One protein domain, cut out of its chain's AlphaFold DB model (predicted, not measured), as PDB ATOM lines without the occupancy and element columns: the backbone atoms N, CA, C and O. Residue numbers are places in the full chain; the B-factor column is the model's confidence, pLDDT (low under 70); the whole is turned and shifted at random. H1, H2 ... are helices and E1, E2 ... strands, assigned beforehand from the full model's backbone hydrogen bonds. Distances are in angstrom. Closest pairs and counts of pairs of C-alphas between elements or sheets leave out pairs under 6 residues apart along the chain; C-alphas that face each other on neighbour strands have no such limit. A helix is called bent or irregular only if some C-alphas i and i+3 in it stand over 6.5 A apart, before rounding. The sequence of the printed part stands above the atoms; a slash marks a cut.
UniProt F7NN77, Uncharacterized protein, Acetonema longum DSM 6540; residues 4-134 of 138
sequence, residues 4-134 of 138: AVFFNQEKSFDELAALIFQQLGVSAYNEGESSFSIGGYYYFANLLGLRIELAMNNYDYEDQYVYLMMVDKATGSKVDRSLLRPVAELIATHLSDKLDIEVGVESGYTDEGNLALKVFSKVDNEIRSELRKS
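Overview. This is residues 4 to 134 of the 138 residues of an uncharacterized protein of Acetonema longum DSM 6540 (UniProt F7NN77). One strongly twisted sheet of eight strands winds round a long helix, H2, which packs in the hollow of the sheet along E5, E1, E6 and E7, while a shorter helix, H1, covers E3 and E4 nearer the other end of the sheet. The short strand E1, close to the middle of the whole, joins two runs of strands, E2 to E5 on one side of it and E6 to E8 on the other. The printed part has 131 residues, with two named helices and eight named strands in the order E1, H1, E2, E3, E4, E5, H2, E6, E7, E8; the class is mixed, helices and strands. Across the sheet the order is E2, E3, E4, E5, E1, E6, E7, E8, with neighbours antiparallel throughout. The whole is compact, with a radius of gyration of the C-alphas of 14.2 A, and rounded, spanning 33 by 32 by 29 A.

Arrangement. Begin at E1, residues 4 to 7, an inner strand between E5, residues 67 to 73, and E6, residues 103 to 109. Look there for N 5 and O 69, 2.8 A apart, and for N 6 and O 104, also 2.8 A apart, both within hydrogen-bond range. Next comes H1, residues 13 to 23, on the sheet at a height over the sheet of 9.5 A. It is over E4, residues 50 to 56, and only just over E3, residues 41 to 47, on which 3 of its C-alphas fall; its closest C-alphas to E3 are Ala 17 and Tyr 43, 6.7 A apart. On the local plane its line and that of E4 stand at 21 degrees, along the strands. Edge strand E2, residues 30 to 33, opens a meander, E2 E3 E4 E5, each strand the antiparallel neighbour of the one before. Its hairpins show N 32 and O 42 at 2.8 A, N 45 and O 52 at 2.9 A, and N 53 and O 70 at 2.9 A. Then find H2, residues 81 to 99, on the sheet, which curls round it. Its closest C-alphas to E6 are Ala 92 and Val 103, 5.5 A apart. H2 and H1 only just touch, with 3 pairs of C-alphas within 8 A, made by residues 95 to 98 of H2 alone; the closest are Gln 23 and Leu 95, 7.4 A apart, and the lines are about perpendicular at 78 degrees. E5, H2 and E6 make a split strand-helix-strand unit, two strands running the same way with E1 between them, and its crossover is right-handed. A second meander is E6, E7, residues 115 to 123, and E8, residues 126 to 133, the other edge strand; N 105 and O 118 are 2.8 A apart, N 119 and O 130 2.8 A. Every O i to N i+4 pair of H1 is within hydrogen-bond range, and 13 of 15 in H2.

Along the chain. Find C-alpha 4 at (159.539, 117.312, 164.999), where E1 begins its 10.2 A. H1 runs 15.2 A, E2 10.3 A, E3 19.9 A, E4 19.8 A and E5 19.9 A. From C-alpha 81 at (168.561, 120.924, 174.272), H2 runs 27.2 A; it is irregular, but only just, with C-alphas 82 and 85 6.7 A apart. E6 measures 17.5 A, E7 24.4 A, and E8 22.5 A, ending at C-alpha 133, (164.130, 117.913, 151.157).

Size, cuts and confidence. The two C-alphas farthest apart are those of Gly 76 and Asp 124, 42.1 A. The printed part has no cut, and no link is long. Mean pLDDT of the printed part is 92.0; residue 134 alone is under 70.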
ATOM      1  N   ALA A   4     160.651 117.984 165.650       95.88
ATOM      2  CA  ALA A   4     159.539 117.312 164.999       95.88
ATOM      3  C   ALA A   4     159.950 115.958 164.402       95.88
ATOM      4  O   ALA A   4     161.020 115.811 163.801       95.88
ATOM      5  N   VAL A   5     159.072 114.973 164.564       96.94
ATOM      6  CA  VAL A   5     159.175 113.620 164.021       96.94
ATOM      7  C   VAL A   5     157.872 113.300 163.289       96.94
ATOM      8  O   VAL A   5     156.799 113.397 163.873       96.94
ATOM      9  N   PHE A   6     157.958 112.912 162.025       96.06
ATOM     10  CA  PHE A   6     156.834 112.745 161.107       96.06
ATOM     11  C   PHE A   6     156.732 111.295 160.650       96.06
ATOM     12  O   PHE A   6     157.756 110.666 160.377       96.06
ATOM     13  N   PHE A   7     155.521 110.748 160.569       96.62
ATOM     14  CA  PHE A   7     155.304 109.373 160.108       96.62
ATOM     15  C   PHE A   7     153.841 109.117 159.725       96.62
ATOM     16  O   PHE A   7     152.947 109.911 160.022       96.62
ATOM     17  N   ASN A   8     153.607 107.972 159.080       95.12
ATOM     18  CA  ASN A   8     152.286 107.478 158.692       95.12
ATOM     19  C   ASN A   8     151.990 106.122 159.336       95.12
ATOM     20  O   ASN A   8     152.888 105.301 159.513       95.12
ATOM     21  N   GLN A   9     150.718 105.878 159.647       93.75
ATOM     22  CA  GLN A   9     150.201 104.587 160.103       93.75
ATOM     23  C   GLN A   9     148.710 104.472 159.768       93.75
ATOM     24  O   GLN A   9     147.966 105.440 159.885       93.75
ATOM     25  N   GLU A  10     148.253 103.277 159.405       91.75
ATOM     26  CA  GLU A  10     146.835 102.999 159.134       91.75
ATOM     27  C   GLU A  10     146.099 102.626 160.433       91.75
ATOM     28  O   GLU A  10     145.603 101.509 160.601       91.75
ATOM     29  N   LYS A  11     146.093 103.537 161.410       93.12
ATOM     30  CA  LYS A  11     145.444 103.342 162.716       93.12
ATOM     31  C   LYS A  11     144.618 104.559 163.091       93.12
ATOM     32  O   LYS A  11     144.906 105.668 162.651       93.12
ATOM     33  N   SER A  12     143.602 104.372 163.931       93.69
ATOM     34  CA  SER A  12     142.979 105.531 164.573       93.69
ATOM     35  C   SER A  12     144.003 106.240 165.469       93.69
ATOM     36  O   SER A  12     144.991 105.641 165.903       93.69
ATOM     37  N   PHE A  13     143.796 107.530 165.730       94.44
ATOM     38  CA  PHE A  13     144.760 108.318 166.497       94.44
ATOM     39  C   PHE A  13     144.938 107.793 167.935       94.44
ATOM     40  O   PHE A  13     146.066 107.714 168.420       94.44
ATOM     41  N   ASP A  14     143.861 107.312 168.559       94.38
ATOM     42  CA  ASP A  14     143.882 106.726 169.907       94.38
ATOM     43  C   ASP A  14     144.663 105.404 169.949       94.38
ATOM     44  O   ASP A  14     145.500 105.180 170.828       94.38
ATOM     45  N   GLU A  15     144.438 104.525 168.964       95.19
ATOM     46  CA  GLU A  15     145.174 103.261 168.830       95.19
ATOM     47  C   GLU A  15     146.654 103.502 168.537       95.19
ATOM     48  O   GLU A  15     147.521 102.786 169.047       95.19
ATOM     49  N   LEU A  16     146.950 104.510 167.716       95.00
ATOM     50  CA  LEU A  16     148.313 104.911 167.417       95.00
ATOM     51  C   LEU A  16     149.016 105.429 168.669       95.00
ATOM     52  O   LEU A  16     150.149 105.029 168.927       95.00
ATOM     53  N   ALA A  17     148.360 106.273 169.466       95.94
ATOM     54  CA  ALA A  17     148.924 106.772 170.712       95.94
ATOM     55  C   ALA A  17     149.267 105.626 171.668       95.94
ATOM     56  O   ALA A  17     150.404 105.544 172.140       95.94
ATOM     57  N   ALA A  18     148.330 104.696 171.875       95.69
ATOM     58  CA  ALA A  18     148.564 103.513 172.697       95.69
ATOM     59  C   ALA A  18     149.770 102.703 172.195       95.69
ATOM     60  O   ALA A  18     150.662 102.369 172.977       95.69
ATOM     61  N   LEU A  19     149.835 102.442 170.886       95.56
ATOM     62  CA  LEU A  19     150.928 101.705 170.259       95.56
ATOM     63  C   LEU A  19     152.277 102.407 170.441       95.56
ATOM     64  O   LEU A  19     153.244 101.781 170.873       95.56
ATOM     65  N   ILE A  20     152.350 103.697 170.117       95.81
ATOM     66  CA  ILE A  20     153.578 104.490 170.173       95.81
ATOM     67  C   ILE A  20     154.105 104.561 171.607       95.81
ATOM     68  O   ILE A  20     155.267 104.235 171.846       95.81
ATOM     69  N   PHE A  21     153.265 104.933 172.576       95.94
ATOM     70  CA  PHE A  21     153.704 105.020 173.969       95.94
ATOM     71  C   PHE A  21     154.082 103.647 174.532       95.94
ATOM     72  O   PHE A  21     155.081 103.552 175.247       95.94
ATOM     73  N   GLN A  22     153.398 102.571 174.128       94.62
ATOM     74  CA  GLN A  22     153.806 101.210 174.469       94.62
ATOM     75  C   GLN A  22     155.200 100.864 173.917       94.62
ATOM     76  O   GLN A  22     156.016 100.328 174.668       94.62
ATOM     77  N   GLN A  23     155.502 101.179 172.648       94.12
ATOM     78  CA  GLN A  23     156.840 100.946 172.073       94.12
ATOM     79  C   GLN A  23     157.923 101.744 172.809       94.12
ATOM     80  O   GLN A  23     159.021 101.246 173.042       94.12
ATOM     81  N   LEU A  24     157.594 102.953 173.266       93.31
ATOM     82  CA  LEU A  24     158.495 103.788 174.063       93.31
ATOM     83  C   LEU A  24     158.600 103.357 175.539       93.31
ATOM     84  O   LEU A  24     159.290 104.015 176.320       93.31
ATOM     85  N   GLY A  25     157.938 102.267 175.940       92.44
ATOM     86  CA  GLY A  25     157.952 101.764 177.316       92.44
ATOM     87  C   GLY A  25     157.179 102.643 178.304       92.44
ATOM     88  O   GLY A  25     157.417 102.580 179.510       92.44
ATOM     89  N   VAL A  26     156.264 103.475 177.809       93.00
ATOM     90  CA  VAL A  26     155.425 104.371 178.603       93.00
ATOM     91  C   VAL A  26     154.075 103.701 178.848       93.00
ATOM     92  O   VAL A  26     153.278 103.515 177.935       93.00
ATOM     93  N   SER A  27     153.797 103.362 180.106       86.75
ATOM     94  CA  SER A  27     152.542 102.712 180.507       86.75
ATOM     95  C   SER A  27     151.394 103.686 180.788       86.75
ATOM     96  O   SER A  27     150.251 103.257 180.908       86.75
ATOM     97  N   ALA A  28     151.693 104.975 180.956       89.62
ATOM     98  CA  ALA A  28     150.707 106.016 181.218       89.62
ATOM     99  C   ALA A  28     151.078 107.289 180.452       89.62
ATOM    100  O   ALA A  28     152.166 107.840 180.628       89.62
ATOM    101  N   TYR A  29     150.151 107.752 179.625       95.94
ATOM    102  CA  TYR A  29     150.211 109.009 178.891       95.94
ATOM    103  C   TYR A  29     148.913 109.781 179.147       95.94
ATOM    104  O   TYR A  29     147.925 109.215 179.613       95.94
ATOM    105  N   ASN A  30     148.939 111.085 178.904       96.31
ATOM    106  CA  ASN A  30     147.803 111.969 179.135       96.31
ATOM    107  C   ASN A  30     147.299 112.519 177.807       96.31
ATOM    108  O   ASN A  30     148.078 112.686 176.870       96.31
ATOM    109  N   GLU A  31     146.017 112.849 177.763       96.94
ATOM    110  CA  GLU A  31     145.432 113.662 176.703       96.94
ATOM    111  C   GLU A  31     145.544 115.146 177.072       96.94
ATOM    112  O   GLU A  31     145.472 115.516 178.250       96.94
ATOM    113  N   GLY A  32     145.754 115.995 176.076       94.06
ATOM    114  CA  GLY A  32     145.678 117.442 176.202       94.06
ATOM    115  C   GLY A  32     144.878 118.041 175.054       94.06
ATOM    116  O   GLY A  32     144.826 117.483 173.964       94.06
ATOM    117  N   GLU A  33     144.270 119.196 175.295       91.81
ATOM    118  CA  GLU A  33     143.493 119.922 174.289       91.81
ATOM    119  C   GLU A  33     144.373 120.937 173.549       91.81
ATOM    120  O   GLU A  33     145.242 121.587 174.143       91.81
ATOM    121  N   SER A  34     144.138 121.107 172.247       85.44
ATOM    122  CA  SER A  34     144.819 122.112 171.431       85.44
ATOM    123  C   SER A  34     143.918 122.625 170.318       85.44
ATOM    124  O   SER A  34     143.484 121.877 169.446       85.44
ATOM    125  N   SER A  35     143.723 123.944 170.277       83.12
ATOM    126  CA  SER A  35     143.045 124.618 169.163       83.12
ATOM    127  C   SER A  35     143.835 124.573 167.856       83.12
ATOM    128  O   SER A  35     143.314 124.976 166.820       83.12
ATOM    129  N   PHE A  36     145.104 124.164 167.907       75.81
ATOM    130  CA  PHE A  36     145.972 124.129 166.739       75.81
ATOM    131  C   PHE A  36     145.951 122.759 166.056       75.81
ATOM    132  O   PHE A  36     146.063 122.713 164.840       75.81
ATOM    133  N   SER A  37     145.751 121.655 166.781       75.75
ATOM    134  CA  SER A  37     145.707 120.305 166.193       75.75
ATOM    135  C   SER A  37     144.433 120.055 165.375       75.75
ATOM    136  O   SER A  37     143.348 120.417 165.825       75.75
ATOM    137  N   ILE A  38     144.539 119.346 164.240       75.31
ATOM    138  CA  ILE A  38     143.405 119.005 163.349       75.31
ATOM    139  C   ILE A  38     142.283 118.241 164.080       75.31
ATOM    140  O   ILE A  38     141.111 118.405 163.754       75.31
ATOM    141  N   GLY A  39     142.623 117.455 165.108       75.31
ATOM    142  CA  GLY A  39     141.657 116.729 165.941       75.31
ATOM    143  C   GLY A  39     141.171 117.478 167.186       75.31
ATOM    144  O   GLY A  39     140.273 116.993 167.863       75.31
ATOM    145  N   GLY A  40     141.749 118.637 167.514       86.06
ATOM    146  CA  GLY A  40     141.461 119.377 168.751       86.06
ATOM    147  C   GLY A  40     142.172 118.858 170.012       86.06
ATOM    148  O   GLY A  40     142.054 119.476 171.071       86.06
ATOM    149  N   TYR A  41     142.919 117.756 169.919       92.31
ATOM    150  CA  TYR A  41     143.653 117.153 171.032       92.31
ATOM    151  C   TYR A  41     144.971 116.504 170.586       92.31
ATOM    152  O   TYR A  41     145.238 116.300 169.398       92.31
ATOM    153  N   TYR A  42     145.803 116.194 171.574       96.31
ATOM    154  CA  TYR A  42     147.081 115.504 171.442       96.31
ATOM    155  C   TYR A  42     147.295 114.573 172.640       96.31
ATOM    156  O   TYR A  42     146.699 114.754 173.704       96.31
ATOM    157  N   TYR A  43     148.204 113.614 172.501       97.38
ATOM    158  CA  TYR A  43     148.640 112.761 173.603       97.38
ATOM    159  C   TYR A  43     150.068 113.085 174.005       97.38
ATOM    160  O   TYR A  43     150.904 113.365 173.156       97.38
ATOM    161  N   PHE A  44     150.389 113.036 175.294       97.69
ATOM    162  CA  PHE A  44     151.750 113.296 175.744       97.69
ATOM    163  C   PHE A  44     152.176 112.447 176.934       97.69
ATOM    164  O   PHE A  44     151.384 112.074 177.803       97.69
ATOM    165  N   ALA A  45     153.483 112.233 177.022       97.25
ATOM    166  CA  ALA A  45     154.133 111.639 178.174       97.25
ATOM    167  C   ALA A  45     155.422 112.385 178.516       97.25
ATOM    168  O   ALA A  45     156.082 112.961 177.651       97.25
ATOM    169  N   ASN A  46     155.793 112.353 179.797       95.06
ATOM    170  CA  ASN A  46     157.087 112.847 180.247       95.06
ATOM    171  C   ASN A  46     158.013 111.658 180.516       95.06
ATOM    172  O   ASN A  46     157.720 110.832 181.379       95.06
ATOM    173  N   LEU A  47     159.143 111.595 179.817       91.69
ATOM    174  CA  LEU A  47     160.132 110.527 179.937       91.69
ATOM    175  C   LEU A  47     161.510 111.141 180.181       91.69
ATOM    176  O   LEU A  47     162.005 111.905 179.361       91.69
ATOM    177  N   LEU A  48     162.136 110.830 181.320       90.94
ATOM    178  CA  LEU A  48     163.507 111.264 181.648       90.94
ATOM    179  C   LEU A  48     163.747 112.786 181.508       90.94
ATOM    180  O   LEU A  48     164.820 113.236 181.116       90.94
ATOM    181  N   GLY A  49     162.739 113.601 181.834       93.88
ATOM    182  CA  GLY A  49     162.821 115.061 181.717       93.88
ATOM    183  C   GLY A  49     162.612 115.602 180.297       93.88
ATOM    184  O   GLY A  49     162.801 116.805 180.081       93.88
ATOM    185  N   LEU A  50     162.210 114.749 179.358       96.06
ATOM    186  CA  LEU A  50     161.679 115.099 178.045       96.06
ATOM    187  C   LEU A  50     160.157 115.008 178.063       96.06
ATOM    188  O   LEU A  50     159.591 114.199 178.795       96.06
ATOM    189  N   ARG A  51     159.513 115.831 177.249       96.81
ATOM    190  CA  ARG A  51     158.103 115.740 176.900       96.81
ATOM    191  C   ARG A  51     158.027 115.208 175.475       96.81
ATOM    192  O   ARG A  51     158.627 115.788 174.574       96.81
ATOM    193  N   ILE A  52     157.306 114.110 175.309       97.50
ATOM    194  CA  ILE A  52     156.994 113.516 174.014       97.50
ATOM    195  C   ILE A  52     155.511 113.753 173.793       97.50
ATOM    196  O   ILE A  52     154.696 113.296 174.594       97.50
ATOM    197  N   GLU A  53     155.181 114.499 172.753       96.94
ATOM    198  CA  GLU A  53     153.817 114.871 172.399       96.94
ATOM    199  C   GLU A  53     153.494 114.314 171.017       96.94
ATOM    200  O   GLU A  53     154.311 114.434 170.118       96.94
ATOM    201  N   LEU A  54     152.340 113.684 170.857       96.88
ATOM    202  CA  LEU A  54     151.852 113.081 169.627       96.88
ATOM    203  C   LEU A  54     150.565 113.799 169.225       96.88
ATOM    204  O   LEU A  54     149.650 113.906 170.040       96.88
ATOM    205  N   ALA A  55     150.492 114.254 167.980       95.62
ATOM    206  CA  ALA A  55     149.380 114.995 167.396       95.62
ATOM    207  C   ALA A  55     149.121 114.534 165.949       95.62
ATOM    208  O   ALA A  55     149.990 113.948 165.298       95.62
ATOM    209  N   MET A  56     147.930 114.827 165.424       93.69
ATOM    210  CA  MET A  56     147.718 114.835 163.972       93.69
ATOM    211  C   MET A  56     148.536 115.973 163.357       93.69
ATOM    212  O   MET A  56     148.538 117.083 163.897       93.69
ATOM    213  N   ASN A  57     149.232 115.694 162.255       90.81
ATOM    214  CA  ASN A  57     150.103 116.665 161.612       90.81
ATOM    215  C   ASN A  57     149.278 117.790 160.984       90.81
ATOM    216  O   ASN A  57     148.406 117.545 160.162       90.81
ATOM    217  N   ASN A  58     149.580 119.015 161.386       85.12
ATOM    218  CA  ASN A  58     148.991 120.268 160.917       85.12
ATOM    219  C   ASN A  58     150.094 121.278 160.541       85.12
ATOM    220  O   ASN A  58     149.896 122.493 160.624       85.12
ATOM    221  N   TYR A  59     151.299 120.763 160.296       79.06
ATOM    222  CA  TYR A  59     152.529 121.516 160.111       79.06
ATOM    223  C   TYR A  59     153.112 121.232 158.718       79.06
ATOM    224  O   TYR A  59     152.402 120.806 157.809       79.06
ATOM    225  N   ASP A  60     154.412 121.467 158.528       78.75
ATOM    226  CA  ASP A  60     155.113 121.085 157.305       78.75
ATOM    227  C   ASP A  60     154.884 119.603 156.956       78.75
ATOM    228  O   ASP A  60     154.751 118.736 157.825       78.75
ATOM    229  N   TYR A  61     154.877 119.318 155.651       80.56
ATOM    230  CA  TYR A  61     154.637 117.986 155.095       80.56
ATOM    231  C   TYR A  61     153.269 117.365 155.448       80.56
ATOM    232  O   TYR A  61     153.151 116.141 155.429       80.56
ATOM    233  N   GLU A  62     152.229 118.156 155.735       82.19
ATOM    234  CA  GLU A  62     150.870 117.635 155.988       82.19
ATOM    235  C   GLU A  62     150.317 116.760 154.846       82.19
ATOM    236  O   GLU A  62     149.627 115.777 155.106       82.19
ATOM    237  N   ASP A  63     150.714 117.025 153.596       84.75
ATOM    238  CA  ASP A  63     150.348 116.202 152.431       84.75
ATOM    239  C   ASP A  63     151.067 114.841 152.379       84.75
ATOM    240  O   ASP A  63     150.669 113.947 151.630       84.75
ATOM    241  N   GLN A  64     152.165 114.684 153.127       87.25
ATOM    242  CA  GLN A  64     153.026 113.494 153.088       87.25
ATOM    243  C   GLN A  64     152.977 112.685 154.383       87.25
ATOM    244  O   GLN A  64     153.141 111.467 154.331       87.25
ATOM    245  N   TYR A  65     152.758 113.333 155.529       91.94
ATOM    246  CA  TYR A  65     152.712 112.691 156.838       91.94
ATOM    247  C   TYR A  65     151.462 113.098 157.608       91.94
ATOM    248  O   TYR A  65     151.227 114.280 157.846       91.94
ATOM    249  N   VAL A  66     150.713 112.096 158.064       93.44
ATOM    250  CA  VAL A  66     149.460 112.248 158.813       93.44
ATOM    251  C   VAL A  66     149.708 112.569 160.288       93.44
ATOM    252  O   VAL A  66     148.887 113.237 160.916       93.44
ATOM    253  N   TYR A  67     150.826 112.116 160.863       95.38
ATOM    254  CA  TYR A  67     151.110 112.272 162.291       95.38
ATOM    255  C   TYR A  67     152.415 113.016 162.552       95.38
ATOM    256  O   TYR A  67     153.396 112.883 161.816       95.38
ATOM    257  N   LEU A  68     152.406 113.765 163.653       94.94
ATOM    258  CA  LEU A  68     153.524 114.540 164.162       94.94
ATOM    259  C   LEU A  68     153.780 114.158 165.621       94.94
ATOM    260  O   LEU A  68     152.878 114.193 166.456       94.94
ATOM    261  N   MET A  69     155.029 113.853 165.941       96.56
ATOM    262  CA  MET A  69     155.519 113.734 167.302       96.56
ATOM    263  C   MET A  69     156.549 114.826 167.588       96.56
ATOM    264  O   MET A  69     157.537 114.969 166.875       96.56
ATOM    265  N   MET A  70     156.347 115.566 168.671       96.75
ATOM    266  CA  MET A  70     157.257 116.595 169.151       96.75
ATOM    267  C   MET A  70     158.058 116.076 170.339       96.75
ATOM    268  O   MET A  70     157.499 115.670 171.362       96.75
ATOM    269  N   VAL A  71     159.382 116.128 170.216       97.44
ATOM    270  CA  VAL A  71     160.316 115.846 171.308       97.44
ATOM    271  C   VAL A  71     160.834 117.173 171.844       97.44
ATOM    272  O   VAL A  71     161.647 117.845 171.207       97.44
ATOM    273  N   ASP A  72     160.376 117.559 173.031       97.31
ATOM    274  CA  ASP A  72     160.853 118.753 173.724       97.31
ATOM    275  C   ASP A  72     161.321 118.415 175.139       97.31
ATOM    276  O   ASP A  72     161.205 117.307 175.659       97.31
ATOM    277  N   LYS A  73     161.884 119.411 175.794       96.81
ATOM    278  CA  LYS A  73     162.210 119.384 177.202       96.81
ATOM    279  C   LYS A  73     160.934 119.539 178.037       96.81
ATOM    280  O   LYS A  73     160.184 120.492 177.849       96.81
ATOM    281  N   ALA A  74     160.734 118.667 179.024       95.69
ATOM    282  CA  ALA A  74     159.629 118.825 179.967       95.69
ATOM    283  C   ALA A  74     159.789 120.105 180.810       95.69
ATOM    284  O   ALA A  74     160.906 120.514 181.154       95.69
ATOM    285  N   THR A  75     158.676 120.736 181.186       92.94
ATOM    286  CA  THR A  75     158.680 121.949 182.017       92.94
ATOM    287  C   THR A  75     159.443 121.724 183.325       92.94
ATOM    288  O   THR A  75     159.243 120.729 184.013       92.94
ATOM    289  N   GLY A  76     160.356 122.642 183.663       93.81
ATOM    290  CA  GLY A  76     161.191 122.549 184.870       93.81
ATOM    291  C   GLY A  76     162.363 121.560 184.785       93.81
ATOM    292  O   GLY A  76     163.192 121.517 185.694       93.81
ATOM    293  N   SER A  77     162.489 120.802 183.692       95.31
ATOM    294  CA  SER A  77     163.618 119.899 183.469       95.31
ATOM    295  C   SER A  77     164.952 120.656 183.360       95.31
ATOM    296  O   SER A  77     165.002 121.857 183.076       95.31
ATOM    297  N   LYS A  78     166.073 119.949 183.533       94.69
ATOM    298  CA  LYS A  78     167.437 120.450 183.274       94.69
ATOM    299  C   LYS A  78     168.112 119.787 182.072       94.69
ATOM    300  O   LYS A  78     169.280 120.062 181.830       94.69
ATOM    301  N   VAL A  79     167.380 118.974 181.307       94.44
ATOM    302  CA  VAL A  79     167.898 118.341 180.086       94.44
ATOM    303  C   VAL A  79     168.482 119.395 179.136       94.44
ATOM    304  O   VAL A  79     167.911 120.483 178.975       94.44
ATOM    305  N   ASP A  80     169.636 119.064 178.556       94.69
ATOM    306  CA  ASP A  80     170.294 119.857 177.524       94.69
ATOM    307  C   ASP A  80     169.528 119.729 176.201       94.69
ATOM    308  O   ASP A  80     169.186 118.633 175.757       94.69
ATOM    309  N   ARG A  81     169.264 120.868 175.557       92.50
ATOM    310  CA  ARG A  81     168.561 120.924 174.272       92.50
ATOM    311  C   ARG A  81     169.350 120.271 173.140       92.50
ATOM    312  O   ARG A  81     168.731 119.833 172.175       92.50
ATOM    313  N   SER A  82     170.675 120.167 173.266       94.25
ATOM    314  CA  SER A  82     171.515 119.445 172.302       94.25
ATOM    315  C   SER A  82     171.138 117.959 172.177       94.25
ATOM    316  O   SER A  82     171.347 117.364 171.123       94.25
ATOM    317  N   LEU A  83     170.515 117.380 173.214       94.56
ATOM    318  CA  LEU A  83     170.102 115.976 173.252       94.56
ATOM    319  C   LEU A  83     168.767 115.703 172.553       94.56
ATOM    320  O   LEU A  83     168.492 114.552 172.228       94.56
ATOM    321  N   LEU A  84     167.944 116.726 172.296       95.88
ATOM    322  CA  LEU A  84     166.597 116.529 171.743       95.88
ATOM    323  C   LEU A  84     166.637 115.840 170.378       95.88
ATOM    324  O   LEU A  84     165.885 114.902 170.136       95.88
ATOM    325  N   ARG A  85     167.560 116.264 169.511       96.12
ATOM    326  CA  ARG A  85     167.729 115.699 168.169       96.12
ATOM    327  C   ARG A  85     168.239 114.253 168.203       96.12
ATOM    328  O   ARG A  85     167.561 113.405 167.638       96.12
ATOM    329  N   PRO A  86     169.356 113.927 168.885       96.19
ATOM    330  CA  PRO A  86     169.782 112.538 169.050       96.19
ATOM    331  C   PRO A  86     168.687 111.621 169.608       96.19
ATOM    332  O   PRO A  86     168.553 110.486 169.159       96.19
ATOM    333  N   VAL A  87     167.881 112.108 170.557       96.50
ATOM    334  CA  VAL A  87     166.764 111.328 171.108       96.50
ATOM    335  C   VAL A  87     165.639 111.149 170.088       96.50
ATOM    336  O   VAL A  87     165.134 110.040 169.952       96.50
ATOM    337  N   ALA A  88     165.273 112.192 169.341       97.50
ATOM    338  CA  ALA A  88     164.290 112.084 168.264       97.50
ATOM    339  C   ALA A  88     164.732 111.081 167.181       97.50
ATOM    340  O   ALA A  88     163.934 110.256 166.750       97.50
ATOM    341  N   GLU A  89     166.013 111.082 166.802       97.44
ATOM    342  CA  GLU A  89     166.584 110.111 165.858       97.44
ATOM    343  C   GLU A  89     166.579 108.677 166.411       97.44
ATOM    344  O   GLU A  89     166.310 107.726 165.672       97.44
ATOM    345  N   LEU A  90     166.826 108.505 167.714       97.12
ATOM    346  CA  LEU A  90     166.722 107.205 168.378       97.12
ATOM    347  C   LEU A  90     165.275 106.693 168.386       97.12
ATOM    348  O   LEU A  90     165.040 105.522 168.087       97.12
ATOM    349  N   ILE A  91     164.312 107.568 168.695       96.94
ATOM    350  CA  ILE A  91     162.879 107.262 168.628       96.94
ATOM    351  C   ILE A  91     162.501 106.866 167.199       96.94
ATOM    352  O   ILE A  91     161.894 105.818 167.010       96.94
ATOM    353  N   ALA A  92     162.911 107.641 166.195       97.50
ATOM    354  CA  ALA A  92     162.612 107.354 164.794       97.50
ATOM    355  C   ALA A  92     163.183 106.006 164.337       97.50
ATOM    356  O   ALA A  92     162.463 105.201 163.752       97.50
ATOM    357  N   THR A  93     164.442 105.720 164.680       97.69
ATOM    358  CA  THR A  93     165.082 104.423 164.411       97.69
ATOM    359  C   THR A  93     164.295 103.278 165.047       97.69
ATOM    360  O   THR A  93     164.032 102.263 164.404       97.69
ATOM    361  N   HIS A  94     163.896 103.439 166.311       96.62
ATOM    362  CA  HIS A  94     163.152 102.423 167.043       96.62
ATOM    363  C   HIS A  94     161.759 102.184 166.454       96.62
ATOM    364  O   HIS A  94     161.376 101.039 166.231       96.62
ATOM    365  N   LEU A  95     161.010 103.254 166.174       96.12
ATOM    366  CA  LEU A  95     159.679 103.163 165.582       96.12
ATOM    367  C   LEU A  95     159.732 102.558 164.179       96.12
ATOM    368  O   LEU A  95     158.924 101.684 163.877       96.12
ATOM    369  N   SER A  96     160.711 102.953 163.364       96.56
ATOM    370  CA  SER A  96     160.915 102.373 162.037       96.56
ATOM    371  C   SER A  96     161.195 100.867 162.116       96.56
ATOM    372  O   SER A  96     160.586 100.093 161.383       96.56
ATOM    373  N   ASP A  97     162.021 100.417 163.070       95.81
ATOM    374  CA  ASP A  97     162.285  98.984 163.263       95.81
ATOM    375  C   ASP A  97     161.059  98.200 163.746       95.81
ATOM    376  O   ASP A  97     160.800  97.095 163.260       95.81
ATOM    377  N   LYS A  98     160.327  98.740 164.727       95.31
ATOM    378  CA  LYS A  98     159.228  98.025 165.394       95.31
ATOM    379  C   LYS A  98     157.924  98.039 164.625       95.31
ATOM    380  O   LYS A  98     157.155  97.089 164.760       95.31
ATOM    381  N   LEU A  99     157.667  99.098 163.870       94.06
ATOM    382  CA  LEU A  99     156.408  99.289 163.159       94.06
ATOM    383  C   LEU A  99     156.541  99.094 161.649       94.06
ATOM    384  O   LEU A  99     155.518  99.096 160.975       94.06
ATOM    385  N   ASP A 100     157.764  98.904 161.142       94.50
ATOM    386  CA  ASP A 100     158.058  98.766 159.710       94.50
ATOM    387  C   ASP A 100     157.513  99.950 158.894       94.50
ATOM    388  O   ASP A 100     156.811  99.800 157.897       94.50
ATOM    389  N   ILE A 101     157.800 101.161 159.382       94.50
ATOM    390  CA  ILE A 101     157.363 102.425 158.778       94.50
ATOM    391  C   ILE A 101     158.537 103.347 158.471       94.50
ATOM    392  O   ILE A 101     159.600 103.281 159.097       94.50
ATOM    393  N   GLU A 102     158.305 104.260 157.534       95.75
ATOM    394  CA  GLU A 102     159.166 105.415 157.318       95.75
ATOM    395  C   GLU A 102     158.908 106.472 158.404       95.75
ATOM    396  O   GLU A 102     157.756 106.798 158.710       95.75
ATOM    397  N   VAL A 103     159.982 107.005 158.992       97.31
ATOM    398  CA  VAL A 103     159.916 108.057 160.015       97.31
ATOM    399  C   VAL A 103     160.891 109.178 159.671       97.31
ATOM    400  O   VAL A 103     162.100 108.966 159.620       97.31
ATOM    401  N   GLY A 104     160.385 110.387 159.449       96.75
ATOM    402  CA  GLY A 104     161.182 111.587 159.201       96.75
ATOM    403  C   GLY A 104     161.481 112.352 160.486       96.75
ATOM    404  O   GLY A 104     160.587 112.583 161.284       96.75
ATOM    405  N   VAL A 105     162.718 112.795 160.687       97.12
ATOM    406  CA  VAL A 105     163.104 113.700 161.782       97.12
ATOM    407  C   VAL A 105     163.520 115.030 161.183       97.12
ATOM    408  O   VAL A 105     164.399 115.060 160.324       97.12
ATOM    409  N   GLU A 106     162.938 116.132 161.649       94.31
ATOM    410  CA  GLU A 106     163.348 117.482 161.255       94.31
ATOM    411  C   GLU A 106     164.863 117.635 161.392       94.31
ATOM    412  O   GLU A 106     165.379 117.511 162.497       94.31
ATOM    413  N   SER A 107     165.577 117.954 160.311       90.88
ATOM    414  CA  SER A 107     167.036 118.126 160.265       90.88
ATOM    415  C   SER A 107     167.495 119.581 160.107       90.88
ATOM    416  O   SER A 107     168.697 119.830 160.036       90.88
ATOM    417  N   GLY A 108     166.564 120.537 160.083       86.25
ATOM    418  CA  GLY A 108     166.817 121.963 159.857       86.25
ATOM    419  C   GLY A 108     166.151 122.457 158.575       86.25
ATOM    420  O   GLY A 108     165.214 121.833 158.092       86.25
ATOM    421  N   TYR A 109     166.652 123.557 158.011       82.31
ATOM    422  CA  TYR A 109     166.126 124.143 156.778       82.31
ATOM    423  C   TYR A 109     167.163 124.087 155.658       82.31
ATOM    424  O   TYR A 109     168.369 124.160 155.890       82.31
ATOM    425  N   THR A 110     166.673 123.942 154.436       80.25
ATOM    426  CA  THR A 110     167.447 124.104 153.204       80.25
ATOM    427  C   THR A 110     167.765 125.580 152.954       80.25
ATOM    428  O   THR A 110     167.136 126.462 153.540       80.25
ATOM    429  N   ASP A 111     168.696 125.862 152.038       79.12
ATOM    430  CA  ASP A 111     169.036 127.237 151.631       79.12
ATOM    431  C   ASP A 111     167.837 127.997 151.030       79.12
ATOM    432  O   ASP A 111     167.789 129.225 151.050       79.12
ATOM    433  N   GLU A 112     166.843 127.261 150.532       77.69
ATOM    434  CA  GLU A 112     165.586 127.778 149.982       77.69
ATOM    435  C   GLU A 112     164.528 128.050 151.069       77.69
ATOM    436  O   GLU A 112     163.439 128.533 150.770       77.69
ATOM    437  N   GLY A 113     164.841 127.755 152.336       77.44
ATOM    438  CA  GLY A 113     163.948 127.946 153.478       77.44
ATOM    439  C   GLY A 113     162.957 126.805 153.714       77.44
ATOM    440  O   GLY A 113     162.123 126.920 154.607       77.44
ATOM    441  N   ASN A 114     163.047 125.701 152.965       80.56
ATOM    442  CA  ASN A 114     162.189 124.525 153.153       80.56
ATOM    443  C   ASN A 114     162.721 123.623 154.270       80.56
ATOM    444  O   ASN A 114     163.938 123.430 154.363       80.56
ATOM    445  N   LEU A 115     161.833 123.033 155.074       85.00
ATOM    446  CA  LEU A 115     162.198 122.069 156.111       85.00
ATOM    447  C   LEU A 115     162.864 120.836 155.476       85.00
ATOM    448  O   LEU A 115     162.350 120.258 154.518       85.00
ATOM    449  N   ALA A 116     164.006 120.414 156.003       90.19
ATOM    450  CA  ALA A 116     164.684 119.179 155.619       90.19
ATOM    451  C   ALA A 116     164.416 118.090 156.662       90.19
ATOM    452  O   ALA A 116     164.346 118.381 157.859       90.19
ATOM    453  N   LEU A 117     164.298 116.843 156.212       93.56
ATOM    454  CA  LEU A 117     164.097 115.676 157.063       93.56
ATOM    455  C   LEU A 117     165.267 114.703 156.925       93.56
ATOM    456  O   LEU A 117     165.726 114.413 155.821       93.56
ATOM    457  N   LYS A 118     165.698 114.127 158.043       95.75
ATOM    458  CA  LYS A 118     166.448 112.874 158.068       95.75
ATOM    459  C   LYS A 118     165.446 111.735 158.209       95.75
ATOM    460  O   LYS A 118     164.812 111.597 159.250       95.75
ATOM    461  N   VAL A 119     165.277 110.967 157.148       96.00
ATOM    462  CA  VAL A 119     164.273 109.913 157.026       96.00
ATOM    463  C   VAL A 119     164.896 108.579 157.390       96.00
ATOM    464  O   VAL A 119     165.977 108.274 156.900       96.00
ATOM    465  N   PHE A 120     164.227 107.809 158.242       97.38
ATOM    466  CA  PHE A 120     164.620 106.480 158.696       97.38
ATOM    467  C   PHE A 120     163.641 105.446 158.145       97.38
ATOM    468  O   PHE A 120     162.428 105.610 158.284       97.38
ATOM    469  N   SER A 121     164.162 104.386 157.537       96.19
ATOM    470  CA  SER A 121     163.359 103.295 156.983       96.19
ATOM    471  C   SER A 121     164.081 101.956 157.106       96.19
ATOM    472  O   SER A 121     165.316 101.888 157.141       96.19
ATOM    473  N   LYS A 122     163.305 100.873 157.184       94.62
ATOM    474  CA  LYS A 122     163.819  99.505 157.223       94.62
ATOM    475  C   LYS A 122     163.968  98.961 155.804       94.62
ATOM    476  O   LYS A 122     163.005  98.905 155.046       94.62
ATOM    477  N   VAL A 123     165.181  98.553 155.444       91.19
ATOM    478  CA  VAL A 123     165.521  97.960 154.144       91.19
ATOM    479  C   VAL A 123     166.358  96.715 154.403       91.19
ATOM    480  O   VAL A 123     167.384  96.796 155.069       91.19
ATOM    481  N   ASP A 124     165.918  95.558 153.910       90.50
ATOM    482  CA  ASP A 124     166.619  94.274 154.086       90.50
ATOM    483  C   ASP A 124     166.945  93.928 155.560       90.50
ATOM    484  O   ASP A 124     167.986  93.351 155.862       90.50
ATOM    485  N   ASN A 125     166.040  94.262 156.490       86.56
ATOM    486  CA  ASN A 125     166.206  94.146 157.952       86.56
ATOM    487  C   ASN A 125     167.242  95.082 158.595       86.56
ATOM    488  O   ASN A 125     167.522  94.947 159.787       86.56
ATOM    489  N   GLU A 126     167.760  96.060 157.862       90.06
ATOM    490  CA  GLU A 126     168.630  97.106 158.394       90.06
ATOM    491  C   GLU A 126     167.908  98.453 158.391       90.06
ATOM    492  O   GLU A 126     167.193  98.785 157.446       90.06
ATOM    493  N   ILE A 127     168.113  99.258 159.437       93.62
ATOM    494  CA  ILE A 127     167.642 100.644 159.426       93.62
ATOM    495  C   ILE A 127     168.640 101.495 158.655       93.62
ATOM    496  O   ILE A 127     169.824 101.558 158.996       93.62
ATOM    497  N   ARG A 128     168.143 102.176 157.626       93.44
ATOM    498  CA  ARG A 128     168.895 103.149 156.838       93.44
ATOM    499  C   ARG A 128     168.353 104.541 157.098       93.44
ATOM    500  O   ARG A 128     167.198 104.700 157.488       93.44
ATOM    501  N   SER A 129     169.201 105.545 156.883       91.81
ATOM    502  CA  SER A 129     168.770 106.937 156.932       91.81
ATOM    503  C   SER A 129     169.246 107.735 155.729       91.81
ATOM    504  O   SER A 129     170.415 107.624 155.355       91.81
ATOM    505  N   GLU A 130     168.385 108.596 155.203       92.38
ATOM    506  CA  GLU A 130     168.685 109.525 154.111       92.38
ATOM    507  C   GLU A 130     168.199 110.942 154.435       92.38
ATOM    508  O   GLU A 130     167.361 111.137 155.311       92.38
ATOM    509  N   LEU A 131     168.737 111.952 153.748       89.00
ATOM    510  CA  LEU A 131     168.233 113.322 153.848       89.00
ATOM    511  C   LEU A 131     167.233 113.574 152.719       89.00
ATOM    512  O   LEU A 131     167.613 113.527 151.548       89.00
ATOM    513  N   ARG A 132     165.986 113.894 153.071       86.50
ATOM    514  CA  ARG A 132     164.931 114.295 152.136       86.50
ATOM    515  C   ARG A 132     164.637 115.784 152.311       86.50
ATOM    516  O   ARG A 132     164.557 116.296 153.428       86.50
ATOM    517  N   LYS A 133     164.520 116.498 151.195       77.81
ATOM    518  CA  LYS A 133     164.130 117.913 151.157       77.81
ATOM    519  C   LYS A 133     162.681 117.987 150.695       77.81
ATOM    520  O   LYS A 133     162.293 117.187 149.846       77.81
ATOM    521  N   SER A 134     161.897 118.920 151.230       66.50
ATOM    522  CA  SER A 134     160.531 119.096 150.747       66.50
ATOM    523  C   SER A 134     160.602 119.688 149.343       66.50
ATOM    524  O   SER A 134     161.128 120.782 149.137       66.50
TER     525      SER A 134